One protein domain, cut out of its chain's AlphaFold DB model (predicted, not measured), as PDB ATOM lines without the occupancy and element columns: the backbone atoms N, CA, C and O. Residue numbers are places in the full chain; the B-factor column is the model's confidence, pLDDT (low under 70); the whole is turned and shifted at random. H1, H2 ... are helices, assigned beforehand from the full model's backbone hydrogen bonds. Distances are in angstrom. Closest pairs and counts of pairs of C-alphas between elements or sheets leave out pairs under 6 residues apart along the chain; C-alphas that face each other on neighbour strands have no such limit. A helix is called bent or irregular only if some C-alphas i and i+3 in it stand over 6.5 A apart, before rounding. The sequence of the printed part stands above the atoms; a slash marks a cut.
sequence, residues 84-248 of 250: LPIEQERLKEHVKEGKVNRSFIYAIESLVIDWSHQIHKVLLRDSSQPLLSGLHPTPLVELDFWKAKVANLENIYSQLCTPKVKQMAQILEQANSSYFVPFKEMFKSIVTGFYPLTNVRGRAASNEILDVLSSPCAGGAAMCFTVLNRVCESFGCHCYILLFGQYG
ATOM      1  N   LEU A  84       9.433  39.284 -37.138       84.69
ATOM      2  CA  LEU A  84      10.026  37.967 -37.222       84.69
ATOM      3  C   LEU A  84      11.242  37.834 -36.277       84.69
ATOM      4  O   LEU A  84      11.831  38.858 -35.914       84.69
ATOM      5  N   PRO A  85      11.643  36.611 -35.867       76.56
ATOM      6  CA  PRO A  85      12.796  36.440 -34.988       76.56
ATOM      7  C   PRO A  85      14.101  36.844 -35.688       76.56
ATOM      8  O   PRO A  85      14.256  36.675 -36.894       76.56
ATOM      9  N   ILE A  86      15.063  37.364 -34.922       68.25
ATOM     10  CA  ILE A  86      16.356  37.846 -35.445       68.25
ATOM     11  C   ILE A  86      17.182  36.682 -36.016       68.25
ATOM     12  O   ILE A  86      17.843  36.813 -37.040       68.25
ATOM     13  N   GLU A  87      17.059  35.501 -35.412       64.31
ATOM     14  CA  GLU A  87      17.778  34.271 -35.776       64.31
ATOM     15  C   GLU A  87      17.309  33.658 -37.114       64.31
ATOM     16  O   GLU A  87      17.771  32.596 -37.524       64.31
ATOM     17  N   GLN A  88      16.410  34.332 -37.836       60.88
ATOM     18  CA  GLN A  88      15.856  33.874 -39.106       60.88
ATOM     19  C   GLN A  88      16.855  33.676 -40.240       60.88
ATOM     20  O   GLN A  88      16.583  32.902 -41.159       60.88
ATOM     21  N   GLU A  89      17.986  34.370 -40.222       56.59
ATOM     22  CA  GLU A  89      19.029  34.137 -41.223       56.59
ATOM     23  C   GLU A  89      19.631  32.733 -41.069       56.59
ATOM     24  O   GLU A  89      19.931  32.080 -42.066       56.59
ATOM     25  N   ARG A  90      19.643  32.201 -39.840       56.91
ATOM     26  CA  ARG A  90      20.124  30.854 -39.509       56.91
ATOM     27  C   ARG A  90      19.072  29.755 -39.708       56.91
ATOM     28  O   ARG A  90      19.371  28.577 -39.519       56.91
ATOM     29  N   LEU A  91      17.848  30.108 -40.108       56.56
ATOM     30  CA  LEU A  91      16.712  29.183 -40.267       56.56
ATOM     31  C   LEU A  91      16.967  28.158 -41.384       56.56
ATOM     32  O   LEU A  91      16.573  27.002 -41.275       56.56
ATOM     33  N   LYS A  92      17.697  28.558 -42.435       55.31
ATOM     34  CA  LYS A  92      18.120  27.653 -43.517       55.31
ATOM     35  C   LYS A  92      19.199  26.657 -43.086       55.31
ATOM     36  O   LYS A  92      19.307  25.602 -43.704       55.31
ATOM     37  N   GLU A  93      19.993  26.997 -42.077       54.56
ATOM     38  CA  GLU A  93      21.108  26.180 -41.585       54.56
ATOM     39  C   GLU A  93      20.610  25.168 -40.543       54.56
ATOM     40  O   GLU A  93      20.823  23.970 -40.701       54.56
ATOM     41  N   HIS A  94      19.805  25.611 -39.569       53.50
ATOM     42  CA  HIS A  94      19.284  24.748 -38.496       53.50
ATOM     43  C   HIS A  94      18.317  23.661 -38.991       53.50
ATOM     44  O   HIS A  94      18.277  22.566 -38.436       53.50
ATOM     45  N   VAL A  95      17.539  23.939 -40.047       56.41
ATOM     46  CA  VAL A  95      16.614  22.952 -40.636       56.41
ATOM     47  C   VAL A  95      17.367  21.876 -41.429       56.41
ATOM     48  O   VAL A  95      16.926  20.730 -41.464       56.41
ATOM     49  N   LYS A  96      18.518  22.203 -42.033       55.91
ATOM     50  CA  LYS A  96      19.329  21.235 -42.795       55.91
ATOM     51  C   LYS A  96      20.056  20.227 -41.907       55.91
ATOM     52  O   LYS A  96      20.288  19.106 -42.342       55.91
ATOM     53  N   GLU A  97      20.386  20.609 -40.678       57.97
ATOM     54  CA  GLU A  97      21.114  19.757 -39.728       57.97
ATOM     55  C   GLU A  97      20.190  18.959 -38.790       57.97
ATOM     56  O   GLU A  97      20.666  18.237 -37.916       57.97
ATOM     57  N   GLY A  98      18.864  19.088 -38.933       57.56
ATOM     58  CA  GLY A  98      17.879  18.370 -38.112       57.56
ATOM     59  C   GLY A  98      17.876  18.751 -36.623       57.56
ATOM     60  O   GLY A  98      17.099  18.194 -35.850       57.56
ATOM     61  N   LYS A  99      18.710  19.709 -36.202       61.16
ATOM     62  CA  LYS A  99      18.787  20.221 -34.830       61.16
ATOM     63  C   LYS A  99      18.267  21.650 -34.777       61.16
ATOM     64  O   LYS A  99      19.017  22.623 -34.790       61.16
ATOM     65  N   VAL A 100      16.949  21.777 -34.665       70.12
ATOM     66  CA  VAL A 100      16.346  23.038 -34.236       70.12
ATOM     67  C   VAL A 100      16.631  23.214 -32.743       70.12
ATOM     68  O   VAL A 100      16.170  22.430 -31.914       70.12
ATOM     69  N   ASN A 101      17.410  24.236 -32.393       78.06
ATOM     70  CA  ASN A 101      17.760  24.524 -31.004       78.06
ATOM     71  C   ASN A 101      16.521  24.910 -30.186       78.06
ATOM     72  O   ASN A 101      15.658  25.659 -30.645       78.06
ATOM     73  N   ARG A 102      16.455  24.452 -28.931       84.19
ATOM     74  CA  ARG A 102      15.306  24.720 -28.050       84.19
ATOM     75  C   ARG A 102      15.099  26.212 -27.761       84.19
ATOM     76  O   ARG A 102      13.961  26.651 -27.648       84.19
ATOM     77  N   SER A 103      16.177  26.997 -27.735       83.69
ATOM     78  CA  SER A 103      16.116  28.463 -27.650       83.69
ATOM     79  C   SER A 103      15.344  29.092 -28.813       83.69
ATOM     80  O   SER A 103      14.563  30.014 -28.604       83.69
ATOM     81  N   PHE A 104      15.511  28.556 -30.024       83.81
ATOM     82  CA  PHE A 104      14.827  29.049 -31.214       83.81
ATOM     83  C   PHE A 104      13.329  28.728 -31.177       83.81
ATOM     84  O   PHE A 104      12.508  29.571 -31.527       83.81
ATOM     85  N   ILE A 105      12.958  27.542 -30.679       89.44
ATOM     86  CA  ILE A 105      11.550  27.183 -30.451       89.44
ATOM     87  C   ILE A 105      10.914  28.177 -29.472       89.44
ATOM     88  O   ILE A 105       9.885  28.759 -29.798       89.44
ATOM     89  N   TYR A 106      11.561  28.467 -28.339       89.81
ATOM     90  CA  TYR A 106      11.063  29.456 -27.372       89.81
ATOM     91  C   TYR A 106      10.933  30.869 -27.961       89.81
ATOM     92  O   TYR A 106       9.996  31.602 -27.629       89.81
ATOM     93  N   ALA A 107      11.835  31.257 -28.867       88.19
ATOM     94  CA  ALA A 107      11.728  32.523 -29.584       88.19
ATOM     95  C   ALA A 107      10.491  32.553 -30.500       88.19
ATOM     96  O   ALA A 107       9.782  33.558 -30.534       88.19
ATOM     97  N   ILE A 108      10.193  31.453 -31.205       90.88
ATOM     98  CA  ILE A 108       8.967  31.323 -32.007       90.88
ATOM     99  C   ILE A 108       7.726  31.374 -31.109       90.88
ATOM    100  O   ILE A 108       6.801  32.121 -31.413       90.88
ATOM    101  N   GLU A 109       7.699  30.622 -30.007       93.31
ATOM    102  CA  GLU A 109       6.577  30.610 -29.055       93.31
ATOM    103  C   GLU A 109       6.273  32.019 -28.535       93.31
ATOM    104  O   GLU A 109       5.129  32.471 -28.587       93.31
ATOM    105  N   SER A 110       7.314  32.757 -28.145       92.19
ATOM    106  CA  SER A 110       7.192  34.149 -27.698       92.19
ATOM    107  C   SER A 110       6.585  35.052 -28.779       92.19
ATOM    108  O   SER A 110       5.742  35.898 -28.489       92.19
ATOM    109  N   LEU A 111       6.950  34.847 -30.049       91.25
ATOM    110  CA  LEU A 111       6.364  35.603 -31.158       91.25
ATOM    111  C   LEU A 111       4.906  35.248 -31.418       91.25
ATOM    112  O   LEU A 111       4.130  36.142 -31.734       91.25
ATOM    113  N   VAL A 112       4.512  33.981 -31.276       93.69
ATOM    114  CA  VAL A 112       3.102  33.583 -31.402       93.69
ATOM    115  C   VAL A 112       2.251  34.289 -30.344       93.69
ATOM    116  O   VAL A 112       1.157  34.756 -30.660       93.69
ATOM    117  N   ILE A 113       2.763  34.439 -29.119       93.94
ATOM    118  CA  ILE A 113       2.108  35.212 -28.053       93.94
ATOM    119  C   ILE A 113       2.018  36.699 -28.431       93.94
ATOM    120  O   ILE A 113       0.951  37.303 -28.332       93.94
ATOM    121  N   ASP A 114       3.108  37.309 -28.900       90.94
ATOM    122  CA  ASP A 114       3.103  38.716 -29.327       90.94
ATOM    123  C   ASP A 114       2.129  38.966 -30.490       90.94
ATOM    124  O   ASP A 114       1.413  39.973 -30.524       90.94
ATOM    125  N   TRP A 115       2.120  38.071 -31.479       94.12
ATOM    126  CA  TRP A 115       1.269  38.168 -32.659       94.12
ATOM    127  C   TRP A 115      -0.198  37.987 -32.297       94.12
ATOM    128  O   TRP A 115      -1.023  38.746 -32.804       94.12
ATOM    129  N   SER A 116      -0.530  37.059 -31.397       93.56
ATOM    130  CA  SER A 116      -1.916  36.830 -30.984       93.56
ATOM    131  C   SER A 116      -2.498  38.069 -30.310       93.56
ATOM    132  O   SER A 116      -3.571  38.522 -30.706       93.56
ATOM    133  N   HIS A 117      -1.757  38.711 -29.401       92.19
ATOM    134  CA  HIS A 117      -2.175  39.971 -28.785       92.19
ATOM    135  C   HIS A 117      -2.354  41.095 -29.813       92.19
ATOM    136  O   HIS A 117      -3.340  41.833 -29.762       92.19
ATOM    137  N   GLN A 118      -1.419  41.245 -30.754       90.88
ATOM    138  CA  GLN A 118      -1.514  42.274 -31.795       90.88
ATOM    139  C   GLN A 118      -2.708  42.048 -32.725       90.88
ATOM    140  O   GLN A 118      -3.446  42.987 -33.020       90.88
ATOM    141  N   ILE A 119      -2.922  40.810 -33.161       91.69
ATOM    142  CA  ILE A 119      -4.036  40.426 -34.029       91.69
ATOM    143  C   ILE A 119      -5.366  40.606 -33.307       91.69
ATOM    144  O   ILE A 119      -6.297  41.174 -33.876       91.69
ATOM    145  N   HIS A 120      -5.446  40.194 -32.045       91.25
ATOM    146  CA  HIS A 120      -6.650  40.355 -31.247       91.25
ATOM    147  C   HIS A 120      -7.042  41.833 -31.123       91.25
ATOM    148  O   HIS A 120      -8.193  42.181 -31.370       91.25
ATOM    149  N   LYS A 121      -6.071  42.729 -30.884       90.00
ATOM    150  CA  LYS A 121      -6.307  44.185 -30.894       90.00
ATOM    151  C   LYS A 121      -6.877  44.684 -32.222       90.00
ATOM    152  O   LYS A 121      -7.752  45.539 -32.207       90.00
ATOM    153  N   VAL A 122      -6.399  44.174 -33.362       90.12
ATOM    154  CA  VAL A 122      -6.908  44.561 -34.694       90.12
ATOM    155  C   VAL A 122      -8.341  44.075 -34.902       90.12
ATOM    156  O   VAL A 122      -9.177  44.834 -35.391       90.12
ATOM    157  N   LEU A 123      -8.632  42.829 -34.520       87.44
ATOM    158  CA  LEU A 123      -9.963  42.236 -34.655       87.44
ATOM    159  C   LEU A 123     -10.998  42.972 -33.793       87.44
ATOM    160  O   LEU A 123     -12.083  43.274 -34.292       87.44
ATOM    161  N   LEU A 124     -10.622  43.333 -32.560       87.62
ATOM    162  CA  LEU A 124     -11.459  44.059 -31.600       87.62
ATOM    163  C   LEU A 124     -11.679  45.542 -31.926       87.62
ATOM    164  O   LEU A 124     -12.517  46.168 -31.283       87.62
ATOM    165  N   ARG A 125     -10.946  46.142 -32.881       83.56
ATOM    166  CA  ARG A 125     -11.222  47.540 -33.256       83.56
ATOM    167  C   ARG A 125     -12.646  47.648 -33.780       83.56
ATOM    168  O   ARG A 125     -13.018  46.910 -34.693       83.56
ATOM    169  N   ASP A 126     -13.375  48.618 -33.253       79.06
ATOM    170  CA  ASP A 126     -14.778  48.850 -33.570       79.06
ATOM    171  C   ASP A 126     -14.984  50.228 -34.216       79.06
ATOM    172  O   ASP A 126     -14.282  51.187 -33.869       79.06
ATOM    173  N   SER A 127     -15.936  50.322 -35.149       78.00
ATOM    174  CA  SER A 127     -16.294  51.576 -35.826       78.00
ATOM    175  C   SER A 127     -16.951  52.567 -34.864       78.00
ATOM    176  O   SER A 127     -16.908  53.768 -35.113       78.00
ATOM    177  N   SER A 128     -17.482  52.093 -33.729       75.50
ATOM    178  CA  SER A 128     -18.131  52.919 -32.704       75.50
ATOM    179  C   SER A 128     -17.170  53.771 -31.863       75.50
ATOM    180  O   SER A 128     -17.612  54.688 -31.177       75.50
ATOM    181  N   GLN A 129     -15.854  53.530 -31.907       80.62
ATOM    182  CA  GLN A 129     -14.882  54.225 -31.046       80.62
ATOM    183  C   GLN A 129     -14.933  55.768 -31.126       80.62
ATOM    184  O   GLN A 129     -14.916  56.408 -30.070       80.62
ATOM    185  N   PRO A 130     -15.040  56.404 -32.312       78.00
ATOM    186  CA  PRO A 130     -15.220  57.852 -32.411       78.00
ATOM    187  C   PRO A 130     -16.506  58.326 -31.727       78.00
ATOM    188  O   PRO A 130     -16.488  59.334 -31.028       78.00
ATOM    189  N   LEU A 131     -17.596  57.566 -31.866       73.94
ATOM    190  CA  LEU A 131     -18.876  57.869 -31.230       73.94
ATOM    191  C   LEU A 131     -18.779  57.779 -29.702       73.94
ATOM    192  O   LEU A 131     -19.207  58.690 -29.002       73.94
ATOM    193  N   LEU A 132     -18.164  56.712 -29.181       80.25
ATOM    194  CA  LEU A 132     -17.916  56.540 -27.744       80.25
ATOM    195  C   LEU A 132     -17.011  57.640 -27.174       80.25
ATOM    196  O   LEU A 132     -17.087  57.953 -25.990       80.25
ATOM    197  N   SER A 133     -16.186  58.251 -28.025       83.56
ATOM    198  CA  SER A 133     -15.346  59.401 -27.679       83.56
ATOM    199  C   SER A 133     -16.096  60.741 -27.744       83.56
ATOM    200  O   SER A 133     -15.471  61.791 -27.612       83.56
ATOM    201  N   GLY A 134     -17.415  60.727 -27.971       79.94
ATOM    202  CA  GLY A 134     -18.253  61.923 -28.073       79.94
ATOM    203  C   GLY A 134     -18.155  62.653 -29.415       79.94
ATOM    204  O   GLY A 134     -18.584  63.800 -29.510       79.94
ATOM    205  N   LEU A 135     -17.581  62.028 -30.449       81.44
ATOM    206  CA  LEU A 135     -17.568  62.581 -31.804       81.44
ATOM    207  C   LEU A 135     -18.859  62.220 -32.549       81.44
ATOM    208  O   LEU A 135     -19.549  61.259 -32.213       81.44
ATOM    209  N   HIS A 136     -19.136  62.949 -33.628       77.06
ATOM    210  CA  HIS A 136     -20.263  62.693 -34.528       77.06
ATOM    211  C   HIS A 136     -19.750  62.200 -35.892       77.06
ATOM    212  O   HIS A 136     -19.688  62.984 -36.844       77.06
ATOM    213  N   PRO A 137     -19.289  60.936 -35.996       74.44
ATOM    214  CA  PRO A 137     -18.763  60.404 -37.249       74.44
ATOM    215  C   PRO A 137     -19.866  60.334 -38.311       74.44
ATOM    216  O   PRO A 137     -20.991  59.929 -38.032       74.44
ATOM    217  N   THR A 138     -19.537  60.718 -39.544       75.25
ATOM    218  CA  THR A 138     -20.447  60.573 -40.687       75.25
ATOM    219  C   THR A 138     -20.368  59.151 -41.260       75.25
ATOM    220  O   THR A 138     -19.369  58.462 -41.041       75.25
ATOM    221  N   PRO A 139     -21.352  58.705 -42.064       69.81
ATOM    222  CA  PRO A 139     -21.304  57.385 -42.708       69.81
ATOM    223  C   PRO A 139     -20.033  57.136 -43.540       69.81
ATOM    224  O   PRO A 139     -19.555  56.008 -43.635       69.81
ATOM    225  N   LEU A 140     -19.437  58.194 -44.103       70.94
ATOM    226  CA  LEU A 140     -18.165  58.107 -44.829       70.94
ATOM    227  C   LEU A 140     -17.001  57.684 -43.919       70.94
ATOM    228  O   LEU A 140     -16.167  56.883 -44.333       70.94
ATOM    229  N   VAL A 141     -16.975  58.159 -42.668       73.31
ATOM    230  CA  VAL A 141     -15.951  57.786 -41.677       73.31
ATOM    231  C   VAL A 141     -16.028  56.294 -41.351       73.31
ATOM    232  O   VAL A 141     -14.997  55.632 -41.229       73.31
ATOM    233  N   GLU A 142     -17.238  55.744 -41.248       72.12
ATOM    234  CA  GLU A 142     -17.434  54.311 -41.023       72.12
ATOM    235  C   GLU A 142     -16.997  53.476 -42.238       72.12
ATOM    236  O   GLU A 142     -16.311  52.465 -42.081       72.12
ATOM    237  N   LEU A 143     -17.302  53.922 -43.459       72.44
ATOM    238  CA  LEU A 143     -16.828  53.253 -44.675       72.44
ATOM    239  C   LEU A 143     -15.299  53.233 -44.770       72.44
ATOM    240  O   LEU A 143     -14.715  52.195 -45.092       72.44
ATOM    241  N   ASP A 144     -14.639  54.352 -44.476       78.12
ATOM    242  CA  ASP A 144     -13.179  54.433 -44.485       78.12
ATOM    243  C   ASP A 144     -12.553  53.555 -43.395       78.12
ATOM    244  O   ASP A 144     -11.543  52.889 -43.644       78.12
ATOM    245  N   PHE A 145     -13.189  53.465 -42.222       82.00
ATOM    246  CA  PHE A 145     -12.796  52.527 -41.174       82.00
ATOM    247  C   PHE A 145     -12.815  51.078 -41.678       82.00
ATOM    248  O   PHE A 145     -11.820  50.362 -41.522       82.00
ATOM    249  N   TRP A 146     -13.905  50.642 -42.318       80.56
ATOM    250  CA  TRP A 146     -14.021  49.271 -42.820       80.56
ATOM    251  C   TRP A 146     -13.027  48.982 -43.947       80.56
ATOM    252  O   TRP A 146     -12.369  47.941 -43.917       80.56
ATOM    253  N   LYS A 147     -12.820  49.921 -44.881       80.00
ATOM    254  CA  LYS A 147     -11.780  49.803 -45.921       80.00
ATOM    255  C   LYS A 147     -10.389  49.634 -45.308       80.00
ATOM    256  O   LYS A 147      -9.649  48.728 -45.697       80.00
ATOM    257  N   ALA A 148     -10.044  50.464 -44.324       83.56
ATOM    258  CA  ALA A 148      -8.764  50.380 -43.628       83.56
ATOM    259  C   ALA A 148      -8.618  49.060 -42.851       83.56
ATOM    260  O   ALA A 148      -7.556  48.434 -42.895       83.56
ATOM    261  N   LYS A 149      -9.683  48.597 -42.181       84.31
ATOM    262  CA  LYS A 149      -9.691  47.326 -41.441       84.31
ATOM    263  C   LYS A 149      -9.474  46.137 -42.378       84.31
ATOM    264  O   LYS A 149      -8.633  45.293 -42.075       84.31
ATOM    265  N   VAL A 150     -10.144  46.099 -43.532       83.50
ATOM    266  CA  VAL A 150      -9.959  45.047 -44.549       83.50
ATOM    267  C   VAL A 150      -8.536  45.042 -45.093       83.50
ATOM    268  O   VAL A 150      -7.888  43.998 -45.064       83.50
ATOM    269  N   ALA A 151      -8.021  46.198 -45.519       85.56
ATOM    270  CA  ALA A 151      -6.661  46.306 -46.048       85.56
ATOM    271  C   ALA A 151      -5.604  45.869 -45.017       85.56
ATOM    272  O   ALA A 151      -4.597  45.247 -45.360       85.56
ATOM    273  N   ASN A 152      -5.834  46.165 -43.734       90.06
ATOM    274  CA  ASN A 152      -4.944  45.722 -42.673       90.06
ATOM    275  C   ASN A 152      -5.039  44.206 -42.420       90.06
ATOM    276  O   ASN A 152      -4.010  43.544 -42.289       90.06
ATOM    277  N   LEU A 153      -6.246  43.633 -42.394       88.62
ATOM    278  CA  LEU A 153      -6.440  42.185 -42.248       88.62
ATOM    279  C   LEU A 153      -5.831  41.404 -43.420       88.62
ATOM    280  O   LEU A 153      -5.183  40.384 -43.190       88.62
ATOM    281  N   GLU A 154      -5.947  41.912 -44.648       87.25
ATOM    282  CA  GLU A 154      -5.284  41.352 -45.831       87.25
ATOM    283  C   GLU A 154      -3.758  41.362 -45.674       87.25
ATOM    284  O   GLU A 154      -3.085  40.354 -45.899       87.25
ATOM    285  N   ASN A 155      -3.204  42.488 -45.217       90.75
ATOM    286  CA  ASN A 155      -1.777  42.614 -44.954       90.75
ATOM    287  C   ASN A 155      -1.302  41.605 -43.890       90.75
ATOM    288  O   ASN A 155      -0.263  40.969 -44.068       90.75
ATOM    289  N   ILE A 156      -2.054  41.415 -42.804       92.00
ATOM    290  CA  ILE A 156      -1.733  40.422 -41.768       92.00
ATOM    291  C   ILE A 156      -1.801  39.002 -42.340       92.00
ATOM    292  O   ILE A 156      -0.871  38.219 -42.148       92.00
ATOM    293  N   TYR A 157      -2.867  38.677 -43.075       91.25
ATOM    294  CA  TYR A 157      -3.030  37.378 -43.724       91.25
ATOM    295  C   TYR A 157      -1.848  37.071 -44.656       91.25
ATOM    296  O   TYR A 157      -1.232  36.010 -44.552       91.25
ATOM    297  N   SER A 158      -1.452  38.035 -45.493       91.25
ATOM    298  CA  SER A 158      -0.321  37.880 -46.415       91.25
ATOM    299  C   SER A 158       1.004  37.603 -45.689       91.25
ATOM    300  O   SER A 158       1.764  36.732 -46.115       91.25
ATOM    301  N   GLN A 159       1.250  38.266 -44.549       92.88
ATOM    302  CA  GLN A 159       2.428  38.038 -43.706       92.88
ATOM    303  C   GLN A 159       2.424  36.627 -43.101       92.88
ATOM    304  O   GLN A 159       3.447  35.936 -43.150       92.88
ATOM    305  N   LEU A 160       1.277  36.160 -42.597       91.69
ATOM    306  CA  LEU A 160       1.132  34.812 -42.033       91.69
ATOM    307  C   LEU A 160       1.280  33.709 -43.093       91.69
ATOM    308  O   LEU A 160       1.733  32.608 -42.788       91.69
ATOM    309  N   CYS A 161       0.958  34.005 -44.353       89.94
ATOM    310  CA  CYS A 161       1.120  33.077 -45.471       89.94
ATOM    311  C   CYS A 161       2.545  33.020 -46.046       89.94
ATOM    312  O   CYS A 161       2.799  32.206 -46.944       89.94
ATOM    313  N   THR A 162       3.480  33.838 -45.553       90.31
ATOM    314  CA  THR A 162       4.865  33.822 -46.042       90.31
ATOM    315  C   THR A 162       5.539  32.464 -45.786       90.31
ATOM    316  O   THR A 162       5.284  31.823 -44.762       90.31
ATOM    317  N   PRO A 163       6.455  32.012 -46.669       88.56
ATOM    318  CA  PRO A 163       7.156  30.737 -46.490       88.56
ATOM    319  C   PRO A 163       7.873  30.621 -45.141       88.56
ATOM    320  O   PRO A 163       7.893  29.552 -44.543       88.56
ATOM    321  N   LYS A 164       8.411  31.738 -44.632       86.81
ATOM    322  CA  LYS A 164       9.096  31.793 -43.335       86.81
ATOM    323  C   LYS A 164       8.156  31.472 -42.171       86.81
ATOM    324  O   LYS A 164       8.512  30.682 -41.305       86.81
ATOM    325  N   VAL A 165       6.955  32.053 -42.158       90.62
ATOM    326  CA  VAL A 165       5.967  31.794 -41.098       90.62
ATOM    327  C   VAL A 165       5.420  30.369 -41.200       90.62
ATOM    328  O   VAL A 165       5.267  29.700 -40.182       90.62
ATOM    329  N   LYS A 166       5.229  29.849 -42.420       90.12
ATOM    330  CA  LYS A 166       4.871  28.436 -42.634       90.12
ATOM    331  C   LYS A 166       5.925  27.481 -42.068       90.12
ATOM    332  O   LYS A 166       5.567  26.515 -41.404       90.12
ATOM    333  N   GLN A 167       7.209  27.777 -42.268       88.81
ATOM    334  CA  GLN A 167       8.301  27.004 -41.668       88.81
ATOM    335  C   GLN A 167       8.281  27.075 -40.136       88.81
ATOM    336  O   GLN A 167       8.454  26.053 -39.482       88.81
ATOM    337  N   MET A 168       8.015  28.246 -39.547       90.44
ATOM    338  CA  MET A 168       7.868  28.374 -38.088       90.44
ATOM    339  C   MET A 168       6.719  27.507 -37.552       90.44
ATOM    340  O   MET A 168       6.882  26.851 -36.528       90.44
ATOM    341  N   ALA A 169       5.588  27.449 -38.262       91.00
ATOM    342  CA  ALA A 169       4.469  26.585 -37.895       91.00
ATOM    343  C   ALA A 169       4.844  25.093 -37.949       91.00
ATOM    344  O   ALA A 169       4.527  24.357 -37.019       91.00
ATOM    345  N   GLN A 170       5.574  24.666 -38.987       90.50
ATOM    346  CA  GLN A 170       6.083  23.293 -39.102       90.50
ATOM    347  C   GLN A 170       7.048  22.938 -37.967       90.50
ATOM    348  O   GLN A 170       6.987  21.837 -37.432       90.50
ATOM    349  N   ILE A 171       7.919  23.870 -37.568       89.44
ATOM    350  CA  ILE A 171       8.839  23.672 -36.440       89.44
ATOM    351  C   ILE A 171       8.063  23.479 -35.132       89.44
ATOM    352  O   ILE A 171       8.382  22.568 -34.370       89.44
ATOM    353  N   LEU A 172       7.041  24.302 -34.871       91.81
ATOM    354  CA  LEU A 172       6.191  24.153 -33.683       91.81
ATOM    355  C   LEU A 172       5.459  22.805 -33.665       91.81
ATOM    356  O   LEU A 172       5.361  22.184 -32.608       91.81
ATOM    357  N   GLU A 173       4.972  22.354 -34.823       92.94
ATOM    358  CA  GLU A 173       4.297  21.063 -34.981       92.94
ATOM    359  C   GLU A 173       5.251  19.889 -34.722       92.94
ATOM    360  O   GLU A 173       4.967  19.040 -33.883       92.94
ATOM    361  N   GLN A 174       6.421  19.879 -35.364       90.31
ATOM    362  CA  GLN A 174       7.433  18.828 -35.191       90.31
ATOM    363  C   GLN A 174       7.978  18.761 -33.761       90.31
ATOM    364  O   GLN A 174       8.305  17.685 -33.266       90.31
ATOM    365  N   ALA A 175       8.070  19.908 -33.087       89.88
ATOM    366  CA  ALA A 175       8.508  19.991 -31.701       89.88
ATOM    367  C   ALA A 175       7.415  19.628 -30.679       89.88
ATOM    368  O   ALA A 175       7.697  19.664 -29.480       89.88
ATOM    369  N   ASN A 176       6.185  19.313 -31.115       91.12
ATOM    370  CA  ASN A 176       5.007  19.155 -30.252       91.12
ATOM    371  C   ASN A 176       4.829  20.336 -29.275       91.12
ATOM    372  O   ASN A 176       4.524  20.151 -28.095       91.12
ATOM    373  N   SER A 177       5.053  21.563 -29.754       94.19
ATOM    374  CA  SER A 177       4.909  22.766 -28.934       94.19
ATOM    375  C   SER A 177       3.442  23.014 -28.580       94.19
ATOM    376  O   SER A 177       2.555  22.970 -29.438       94.19
ATOM    377  N   SER A 178       3.188  23.379 -27.321       94.31
ATOM    378  CA  SER A 178       1.865  23.794 -26.845       94.31
ATOM    379  C   SER A 178       1.328  25.034 -27.570       94.31
ATOM    380  O   SER A 178       0.116  25.239 -27.613       94.31
ATOM    381  N   TYR A 179       2.198  25.835 -28.195       95.00
ATOM    382  CA  TYR A 179       1.825  27.049 -28.922       95.00
ATOM    383  C   TYR A 179       1.426  26.811 -30.383       95.00
ATOM    384  O   TYR A 179       0.927  27.732 -31.034       95.00
ATOM    385  N   PHE A 180       1.548  25.583 -30.901       94.88
ATOM    386  CA  PHE A 180       1.052  25.258 -32.242       94.88
ATOM    387  C   PHE A 180      -0.472  25.420 -32.355       94.88
ATOM    388  O   PHE A 180      -0.980  25.936 -33.353       94.88
ATOM    389  N   VAL A 181      -1.222  25.023 -31.322       94.25
ATOM    390  CA  VAL A 181      -2.687  25.169 -31.297       94.25
ATOM    391  C   VAL A 181      -3.107  26.650 -31.259       94.25
ATOM    392  O   VAL A 181      -3.840  27.055 -32.163       94.25
ATOM    393  N   PRO A 182      -2.601  27.495 -30.334       93.12
ATOM    394  CA  PRO A 182      -2.819  28.943 -30.366       93.12
ATOM    395  C   PRO A 182      -2.480  29.604 -31.706       93.12
ATOM    396  O   PRO A 182      -3.229  30.463 -32.166       93.12
ATOM    397  N   PHE A 183      -1.391  29.189 -32.366       93.56
ATOM    398  CA  PHE A 183      -1.040  29.697 -33.692       93.56
ATOM    399  C   PHE A 183      -2.139  29.409 -34.729       93.56
ATOM    400  O   PHE A 183      -2.535  30.308 -35.476       93.56
ATOM    401  N   LYS A 184      -2.672  28.179 -34.757       93.31
ATOM    402  CA  LYS A 184      -3.770  27.801 -35.665       93.31
ATOM    403  C   LYS A 184      -5.051  28.579 -35.373       93.31
ATOM    404  O   LYS A 184      -5.678  29.064 -36.312       93.31
ATOM    405  N   GLU A 185      -5.421  28.736 -34.104       93.06
ATOM    406  CA  GLU A 185      -6.623  29.489 -33.720       93.06
ATOM    407  C   GLU A 185      -6.505  30.980 -34.060       93.06
ATOM    408  O   GLU A 185      -7.447  31.590 -34.573       93.06
ATOM    409  N   MET A 186      -5.323  31.567 -33.867       93.56
ATOM    410  CA  MET A 186      -5.024  32.933 -34.296       93.56
ATOM    411  C   MET A 186      -5.149  33.081 -35.820       93.56
ATOM    412  O   MET A 186      -5.794  34.017 -36.296       93.56
ATOM    413  N   PHE A 187      -4.583  32.148 -36.594       92.00
ATOM    414  CA  PHE A 187      -4.704  32.149 -38.055       92.00
ATOM    415  C   PHE A 187      -6.166  32.011 -38.502       92.00
ATOM    416  O   PHE A 187      -6.637  32.778 -39.344       92.00
ATOM    417  N   LYS A 188      -6.916  31.090 -37.889       89.00
ATOM    418  CA  LYS A 188      -8.351  30.903 -38.130       89.00
ATOM    419  C   LYS A 188      -9.148  32.169 -37.824       89.00
ATOM    420  O   LYS A 188     -10.004  32.539 -38.617       89.00
ATOM    421  N   SER A 189      -8.842  32.867 -36.732       88.75
ATOM    422  CA  SER A 189      -9.503  34.128 -36.366       88.75
ATOM    423  C   SER A 189      -9.310  35.212 -37.430       88.75
ATOM    424  O   SER A 189     -10.257  35.927 -37.753       88.75
ATOM    425  N   ILE A 190      -8.117  35.297 -38.033       88.38
ATOM    426  CA  ILE A 190      -7.865  36.187 -39.175       88.38
ATOM    427  C   ILE A 190      -8.697  35.775 -40.387       88.38
ATOM    428  O   ILE A 190      -9.350  36.628 -40.977       88.38
ATOM    429  N   VAL A 191      -8.714  34.489 -40.745       84.19
ATOM    430  CA  VAL A 191      -9.494  34.002 -41.896       84.19
ATOM    431  C   VAL A 191     -10.985  34.281 -41.703       84.19
ATOM    432  O   VAL A 191     -11.618  34.823 -42.602       84.19
ATOM    433  N   THR A 192     -11.536  33.999 -40.523       82.38
ATOM    434  CA  THR A 192     -12.942  34.276 -40.198       82.38
ATOM    435  C   THR A 192     -13.248  35.773 -40.191       82.38
ATOM    436  O   THR A 192     -14.310  36.167 -40.654       82.38
ATOM    437  N   GLY A 193     -12.337  36.621 -39.704       75.19
ATOM    438  CA  GLY A 193     -12.513  38.076 -39.740       75.19
ATOM    439  C   GLY A 193     -12.366  38.678 -41.142       75.19
ATOM    440  O   GLY A 193     -12.967  39.705 -41.437       75.19
ATOM    441  N   PHE A 194     -11.582  38.046 -42.015       73.50
ATOM    442  CA  PHE A 194     -11.258  38.537 -43.356       73.50
ATOM    443  C   PHE A 194     -12.231  38.050 -44.444       73.50
ATOM    444  O   PHE A 194     -12.580  38.800 -45.357       73.50
ATOM    445  N   TYR A 195     -12.682  36.797 -44.363       66.38
ATOM    446  CA  TYR A 195     -13.462  36.143 -45.418       66.38
ATOM    447  C   TYR A 195     -14.844  36.784 -45.673       66.38
ATOM    448  O   TYR A 195     -15.165  37.042 -46.837       66.38
ATOM    449  N   PRO A 196     -15.655  37.135 -44.651       64.31
ATOM    450  CA  PRO A 196     -16.935  37.817 -44.863       64.31
ATOM    451  C   PRO A 196     -16.771  39.177 -45.549       64.31
ATOM    452  O   PRO A 196     -17.565  39.531 -46.418       64.31
ATOM    453  N   LEU A 197     -15.699  39.902 -45.211       60.59
ATOM    454  CA  LEU A 197     -15.434  41.251 -45.711       60.59
ATOM    455  C   LEU A 197     -14.951  41.275 -47.170       60.59
ATOM    456  O   LEU A 197     -15.062  42.297 -47.843       60.59
ATOM    457  N   THR A 198     -14.409  40.164 -47.673       62.75
ATOM    458  CA  THR A 198     -13.843  40.073 -49.030       62.75
ATOM    459  C   THR A 198     -14.707  39.314 -50.029       62.75
ATOM    460  O   THR A 198     -14.420  39.371 -51.234       62.75
ATOM    461  N   ASN A 199     -15.772  38.656 -49.558       59.66
ATOM    462  CA  ASN A 199     -16.766  37.985 -50.389       59.66
ATOM    463  C   ASN A 199     -17.417  38.974 -51.380       59.66
ATOM    464  O   ASN A 199     -17.597  40.156 -51.076       59.66
ATOM    465  N   VAL A 200     -17.809  38.479 -52.558       48.66
ATOM    466  CA  VAL A 200     -18.470  39.236 -53.639       48.66
ATOM    467  C   VAL A 200     -19.660  40.037 -53.108       48.66
ATOM    468  O   VAL A 200     -19.868  41.165 -53.529       48.66
ATOM    469  N   ARG A 201     -20.378  39.504 -52.112       45.53
ATOM    470  CA  ARG A 201     -21.507  40.178 -51.457       45.53
ATOM    471  C   ARG A 201     -21.098  41.423 -50.648       45.53
ATOM    472  O   ARG A 201     -21.794  42.424 -50.717       45.53
ATOM    473  N   GLY A 202     -19.951  41.399 -49.960       51.12
ATOM    474  CA  GLY A 202     -19.411  42.553 -49.221       51.12
ATOM    475  C   GLY A 202     -18.766  43.607 -50.134       51.12
ATOM    476  O   GLY A 202     -18.889  44.812 -49.899       51.12
ATOM    477  N   ARG A 203     -18.149  43.171 -51.240       51.84
ATOM    478  CA  ARG A 203     -17.659  44.069 -52.303       51.84
ATOM    479  C   ARG A 203     -18.795  44.723 -53.096       51.84
ATOM    480  O   ARG A 203     -18.729  45.913 -53.371       51.84
ATOM    481  N   ALA A 204     -19.846  43.971 -53.417       48.44
ATOM    482  CA  ALA A 204     -21.046  44.501 -54.060       48.44
ATOM    483  C   ALA A 204     -21.769  45.495 -53.145       48.44
ATOM    484  O   ALA A 204     -22.083  46.587 -53.593       48.44
ATOM    485  N   ALA A 205     -21.927  45.179 -51.853       51.22
ATOM    486  CA  ALA A 205     -22.507  46.108 -50.885       51.22
ATOM    487  C   ALA A 205     -21.700  47.413 -50.791       51.22
ATOM    488  O   ALA A 205     -22.273  48.489 -50.886       51.22
ATOM    489  N   SER A 206     -20.371  47.347 -50.670       54.00
ATOM    490  CA  SER A 206     -19.530  48.555 -50.587       54.00
ATOM    491  C   SER A 206     -19.530  49.406 -51.865       54.00
ATOM    492  O   SER A 206     -19.517  50.632 -51.757       54.00
ATOM    493  N   ASN A 207     -19.603  48.793 -53.050       55.34
ATOM    494  CA  ASN A 207     -19.752  49.519 -54.316       55.34
ATOM    495  C   ASN A 207     -21.165  50.111 -54.489       55.34
ATOM    496  O   ASN A 207     -21.276  51.280 -54.837       55.34
ATOM    497  N   GLU A 208     -22.227  49.368 -54.157       54.47
ATOM    498  CA  GLU A 208     -23.610  49.878 -54.163       54.47
ATOM    499  C   GLU A 208     -23.775  51.071 -53.205       54.47
ATOM    500  O   GLU A 208     -24.416  52.059 -53.547       54.47
ATOM    501  N   ILE A 209     -23.162  51.020 -52.016       54.25
ATOM    502  CA  ILE A 209     -23.198  52.124 -51.045       54.25
ATOM    503  C   ILE A 209     -22.462  53.361 -51.584       54.25
ATOM    504  O   ILE A 209     -22.940  54.478 -51.406       54.25
ATOM    505  N   LEU A 210     -21.309  53.185 -52.241       55.41
ATOM    506  CA  LEU A 210     -20.561  54.288 -52.855       55.41
ATOM    507  C   LEU A 210     -21.345  54.944 -53.997       55.41
ATOM    508  O   LEU A 210     -21.392  56.173 -54.060       55.41
ATOM    509  N   ASP A 211     -22.001  54.150 -54.841       56.66
ATOM    510  CA  ASP A 211     -22.844  54.658 -55.925       56.66
ATOM    511  C   ASP A 211     -24.038  55.447 -55.370       56.66
ATOM    512  O   ASP A 211     -24.314  56.556 -55.832       56.66
ATOM    513  N   VAL A 212     -24.689  54.946 -54.313       51.50
ATOM    514  CA  VAL A 212     -25.816  55.628 -53.659       51.50
ATOM    515  C   VAL A 212     -25.392  56.922 -52.955       51.50
ATOM    516  O   VAL A 212     -26.106  57.915 -53.055       51.50
ATOM    517  N   LEU A 213     -24.234  56.954 -52.289       50.50
ATOM    518  CA  LEU A 213     -23.706  58.171 -51.654       50.50
ATOM    519  C   LEU A 213     -23.192  59.207 -52.670       50.50
ATOM    520  O   LEU A 213     -23.119  60.390 -52.341       50.50
ATOM    521  N   SER A 214     -22.826  58.779 -53.882       49.28
ATOM    522  CA  SER A 214     -22.403  59.670 -54.974       49.28
ATOM    523  C   SER A 214     -23.568  60.236 -55.794       49.28
ATOM    524  O   SER A 214     -23.397  61.217 -56.520       49.28
ATOM    525  N   SER A 215     -24.754  59.632 -55.681       47.91
ATOM    526  CA  SER A 215     -25.956  60.074 -56.379       47.91
ATOM    527  C   SER A 215     -26.542  61.319 -55.693       47.91
ATOM    528  O   SER A 215     -26.655  61.336 -54.465       47.91
ATOM    529  N   PRO A 216     -26.943  62.376 -56.428       44.41
ATOM    530  CA  PRO A 216     -27.649  63.503 -55.831       44.41
ATOM    531  C   PRO A 216     -28.993  62.987 -55.306       44.41
ATOM    532  O   PRO A 216     -29.879  62.660 -56.094       44.41
ATOM    533  N   CYS A 217     -29.134  62.848 -53.985       46.38
ATOM    534  CA  CYS A 217     -30.331  62.307 -53.343       46.38
ATOM    535  C   CYS A 217     -31.599  63.069 -53.772       46.38
ATOM    536  O   CYS A 217     -31.941  64.097 -53.196       46.38
ATOM    537  N   ALA A 218     -32.322  62.536 -54.758       40.06
ATOM    538  CA  ALA A 218     -33.651  63.003 -55.159       40.06
ATOM    539  C   ALA A 218     -34.791  62.249 -54.440       40.06
ATOM    540  O   ALA A 218     -35.962  62.531 -54.674       40.06
ATOM    541  N   GLY A 219     -34.481  61.292 -53.556       44.28
ATOM    542  CA  GLY A 219     -35.467  60.495 -52.819       44.28
ATOM    543  C   GLY A 219     -35.196  60.529 -51.319       44.28
ATOM    544  O   GLY A 219     -34.080  60.243 -50.898       44.28
ATOM    545  N   GLY A 220     -36.205  60.908 -50.532       48.94
ATOM    546  CA  GLY A 220     -36.113  61.173 -49.093       48.94
ATOM    547  C   GLY A 220     -35.713  59.993 -48.190       48.94
ATOM    548  O   GLY A 220     -35.342  58.910 -48.640       48.94
ATOM    549  N   ALA A 221     -35.831  60.226 -46.876       44.84
ATOM    550  CA  ALA A 221     -35.292  59.433 -45.758       44.84
ATOM    551  C   ALA A 221     -35.482  57.896 -45.812       44.84
ATOM    552  O   ALA A 221     -34.705  57.163 -45.200       44.84
ATOM    553  N   ALA A 222     -36.455  57.385 -46.571       41.41
ATOM    554  CA  ALA A 222     -36.701  55.952 -46.751       41.41
ATOM    555  C   ALA A 222     -35.596  55.213 -47.544       41.41
ATOM    556  O   ALA A 222     -35.333  54.038 -47.274       41.41
ATOM    557  N   MET A 223     -34.909  55.884 -48.482       40.62
ATOM    558  CA  MET A 223     -33.768  55.286 -49.201       40.62
ATOM    559  C   MET A 223     -32.508  55.202 -48.331       40.62
ATOM    560  O   MET A 223     -31.752  54.241 -48.442       40.62
ATOM    561  N   CYS A 224     -32.317  56.132 -47.389       50.47
ATOM    562  CA  CYS A 224     -31.240  56.024 -46.400       50.47
ATOM    563  C   CYS A 224     -31.412  54.774 -45.524       50.47
ATOM    564  O   CYS A 224     -30.451  54.043 -45.301       50.47
ATOM    565  N   PHE A 225     -32.635  54.475 -45.079       45.81
ATOM    566  CA  PHE A 225     -32.892  53.368 -44.151       45.81
ATOM    567  C   PHE A 225     -32.576  51.986 -44.748       45.81
ATOM    568  O   PHE A 225     -31.994  51.136 -44.080       45.81
ATOM    569  N   THR A 226     -32.905  51.759 -46.021       48.47
ATOM    570  CA  THR A 226     -32.640  50.483 -46.715       48.47
ATOM    571  C   THR A 226     -31.156  50.263 -47.003       48.47
ATOM    572  O   THR A 226     -30.656  49.147 -46.850       48.47
ATOM    573  N   VAL A 227     -30.434  51.326 -47.358       51.59
ATOM    574  CA  VAL A 227     -28.983  51.290 -47.600       51.59
ATOM    575  C   VAL A 227     -28.238  51.036 -46.294       51.59
ATOM    576  O   VAL A 227     -27.398  50.143 -46.233       51.59
ATOM    577  N   LEU A 228     -28.604  51.746 -45.226       51.78
ATOM    578  CA  LEU A 228     -28.016  51.578 -43.897       51.78
ATOM    579  C   LEU A 228     -28.311  50.205 -43.289       51.78
ATOM    580  O   LEU A 228     -27.421  49.617 -42.681       51.78
ATOM    581  N   ASN A 229     -29.495  49.634 -43.534       50.28
ATOM    582  CA  ASN A 229     -29.803  48.273 -43.097       50.28
ATOM    583  C   ASN A 229     -28.950  47.221 -43.839       50.28
ATOM    584  O   ASN A 229     -28.420  46.313 -43.206       50.28
ATOM    585  N   ARG A 230     -28.702  47.384 -45.152       49.81
ATOM    586  CA  ARG A 230     -27.769  46.522 -45.913       49.81
ATOM    587  C   ARG A 230     -26.312  46.662 -45.464       49.81
ATOM    588  O   ARG A 230     -25.584  45.667 -45.464       49.81
ATOM    589  N   VAL A 231     -25.883  47.871 -45.088       52.16
ATOM    590  CA  VAL A 231     -24.556  48.110 -44.489       52.16
ATOM    591  C   VAL A 231     -24.467  47.367 -43.152       52.16
ATOM    592  O   VAL A 231     -23.549  46.576 -42.950       52.16
ATOM    593  N   CYS A 232     -25.458  47.534 -42.276       53.38
ATOM    594  CA  CYS A 232     -25.541  46.850 -40.983       53.38
ATOM    595  C   CYS A 232     -25.541  45.315 -41.116       53.38
ATOM    596  O   CYS A 232     -24.819  44.641 -40.384       53.38
ATOM    597  N   GLU A 233     -26.290  44.754 -42.071       52.44
ATOM    598  CA  GLU A 233     -26.317  43.308 -42.341       52.44
ATOM    599  C   GLU A 233     -24.977  42.772 -42.867       52.44
ATOM    600  O   GLU A 233     -24.625  41.622 -42.603       52.44
ATOM    601  N   SER A 234     -24.213  43.594 -43.593       51.00
ATOM    602  CA  SER A 234     -22.935  43.186 -44.191       51.00
ATOM    603  C   SER A 234     -21.736  43.351 -43.246       51.00
ATOM    604  O   SER A 234     -20.758  42.615 -43.380       51.00
ATOM    605  N   PHE A 235     -21.799  44.299 -42.303       53.94
ATOM    606  CA  PHE A 235     -20.663  44.694 -41.454       53.94
ATOM    607  C   PHE A 235     -20.859  44.435 -39.946       53.94
ATOM    608  O   PHE A 235     -19.890  44.518 -39.192       53.94
ATOM    609  N   GLY A 236     -22.055  44.025 -39.504       51.31
ATOM    610  CA  GLY A 236     -22.344  43.664 -38.111       51.31
ATOM    611  C   GLY A 236     -22.949  44.805 -37.277       51.31
ATOM    612  O   GLY A 236     -22.661  45.982 -37.470       51.31
ATOM    613  N   CYS A 237     -23.820  44.422 -36.338       45.59
ATOM    614  CA  CYS A 237     -24.938  45.177 -35.752       45.59
ATOM    615  C   CYS A 237     -24.667  46.432 -34.884       45.59
ATOM    616  O   CYS A 237     -25.532  46.783 -34.084       45.59
ATOM    617  N   HIS A 238     -23.556  47.161 -35.019       47.81
ATOM    618  CA  HIS A 238     -23.369  48.416 -34.258       47.81
ATOM    619  C   HIS A 238     -23.851  49.688 -34.980       47.81
ATOM    620  O   HIS A 238     -23.750  50.781 -34.423       47.81
ATOM    621  N   CYS A 239     -24.429  49.572 -36.180       48.41
ATOM    622  CA  CYS A 239     -24.801  50.741 -36.986       48.41
ATOM    623  C   CYS A 239     -26.218  51.308 -36.703       48.41
ATOM    624  O   CYS A 239     -26.585  52.360 -37.222       48.41
ATOM    625  N   TYR A 240     -26.974  50.711 -35.764       45.28
ATOM    626  CA  TYR A 240     -28.267  51.245 -35.285       45.28
ATOM    627  C   TYR A 240     -28.133  52.516 -34.423       45.28
ATOM    628  O   TYR A 240     -29.001  53.388 -34.464       45.28
ATOM    629  N   ILE A 241     -27.040  52.650 -33.661       46.25
ATOM    630  CA  ILE A 241     -26.847  53.779 -32.731       46.25
ATOM    631  C   ILE A 241     -26.518  55.079 -33.490       46.25
ATOM    632  O   ILE A 241     -26.898  56.167 -33.059       46.25
ATOM    633  N   LEU A 242     -25.869  54.975 -34.655       44.97
ATOM    634  CA  LEU A 242     -25.399  56.130 -35.430       44.97
ATOM    635  C   LEU A 242     -26.524  56.916 -36.119       44.97
ATOM    636  O   LEU A 242     -26.391  58.122 -36.307       44.97
ATOM    637  N   LEU A 243     -27.646  56.277 -36.456       43.22
ATOM    638  CA  LEU A 243     -28.759  56.955 -37.129       43.22
ATOM    639  C   LEU A 243     -29.756  57.596 -36.171       43.22
ATOM    640  O   LEU A 243     -30.192  58.719 -36.408       43.22
ATOM    641  N   PHE A 244     -30.113  56.919 -35.080       44.56
ATOM    642  CA  PHE A 244     -31.114  57.460 -34.156       44.56
ATOM    643  C   PHE A 244     -30.570  58.612 -33.302       44.56
ATOM    644  O   PHE A 244     -31.323  59.523 -32.960       44.56
ATOM    645  N   GLY A 245     -29.259  58.644 -33.039       43.16
ATOM    646  CA  GLY A 245     -28.625  59.728 -32.283       43.16
ATOM    647  C   GLY A 245     -28.572  61.075 -33.015       43.16
ATOM    648  O   GLY A 245     -28.484  62.109 -32.359       43.16
ATOM    649  N   GLN A 246     -28.646  61.088 -34.352       41.19
ATOM    650  CA  GLN A 246     -28.568  62.321 -35.148       41.19
ATOM    651  C   GLN A 246     -29.945  62.876 -35.556       41.19
ATOM    652  O   GLN A 246     -30.036  64.045 -35.924       41.19
ATOM    653  N   TYR A 247     -31.011  62.071 -35.453       42.84
ATOM    654  CA  TYR A 247     -32.371  62.453 -35.866       42.84
ATOM    655  C   TYR A 247     -33.388  62.599 -34.727       42.84
ATOM    656  O   TYR A 247     -34.524  62.958 -35.013       42.84
ATOM    657  N   GLY A 248     -33.011  62.380 -33.461       38.69
ATOM    658  CA  GLY A 248     -33.851  62.751 -32.314       38.69
ATOM    659  C   GLY A 248     -35.292  62.236 -32.392       38.69
ATOM    660  O   GLY A 248     -36.220  62.986 -32.111       38.69
TER     661      GLY A 248
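AT A GLANCE: This is residues 84 to 248 of the 250 residues of the protein "DHC_N1 domain-containing protein" of Schistosoma curassoni (UniProt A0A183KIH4). The domain is a long, loose rod of helices: H2, H4 and H6 make an up-and-down bundle, each running against the one before, with H5 across one end and H1 beyond. The helical hairpin H7 and H8 extends the other end, with the short H9 close to H8. The printed part has 165 residues and nine named helices, H1 to H9, with no named strand: all helix. Its radius of gyration of the C-alphas is 21.5 A, and its spans are 71 by 31 by 23 A.

HOW THE PARTS SIT: H1, residues 86 to 94, is irregular, C-alphas 86 and 89 being 7.4 A apart. It is close but not clearly touching H2, residues 102 to 123; the closest C-alphas, Glu 87 and Phe 104, are 7.5 A apart. H3, residues 129 to 132, touches no helix. H4, residues 139 to 160, runs opposite ways to H2 at a shallow tilt of 15 degrees. H5, residues 163 to 174, touches H2 with residues 168 to 172 alone, closest at the C-alphas of Ile 108 and Met 168, 6.8 A. The hub H6, residues 180 to 198, is only just irregular, C-alphas 193 and 196 being 6.8 A apart. It touches H2 at the C-alphas of Ser 116 and Met 186, 6.0 A. H4 touches H6 with residues 150 to 160 alone, closest at the C-alphas of Leu 153 and Phe 194, 6.1 A. H7, residues 200 to 214, and H8, residues 222 to 235, form a hairpin, its closest C-alphas, Gly 202 and Ser 234, 6.2 A apart. H9, residues 240 to 247, is close but not clearly touching H8. Every O i to N i+4 pair is within hydrogen-bond range in H2, H4, H5 and H7, against 13 of 15 in H6, 9 of 10 in H8, 1 of 5 in H1 and 1 of 4 in H9, where O i to N i+3 gives 3 of 6 in H1 and 1 of 5 in H9; H3 is too short for such a pair.

IN THESE COORDINATES: H1 begins at C-alpha 86 (16.356, 37.846, -35.445) and H9 ends at C-alpha 247 (-32.371, 62.453, -35.866). H2 is 31.4 A long, H4 31.8 A and H6 26.9 A.

THE WHOLE: The two C-alphas farthest apart, Glu 97 and Ala 218, are 71.5 A apart. The printed part has no cut and no long link; residues 214 to 222 stand free. The mean pLDDT of the printed part is 72.0, and residues 86 to 99, 139 and 195 to 248 are under 70.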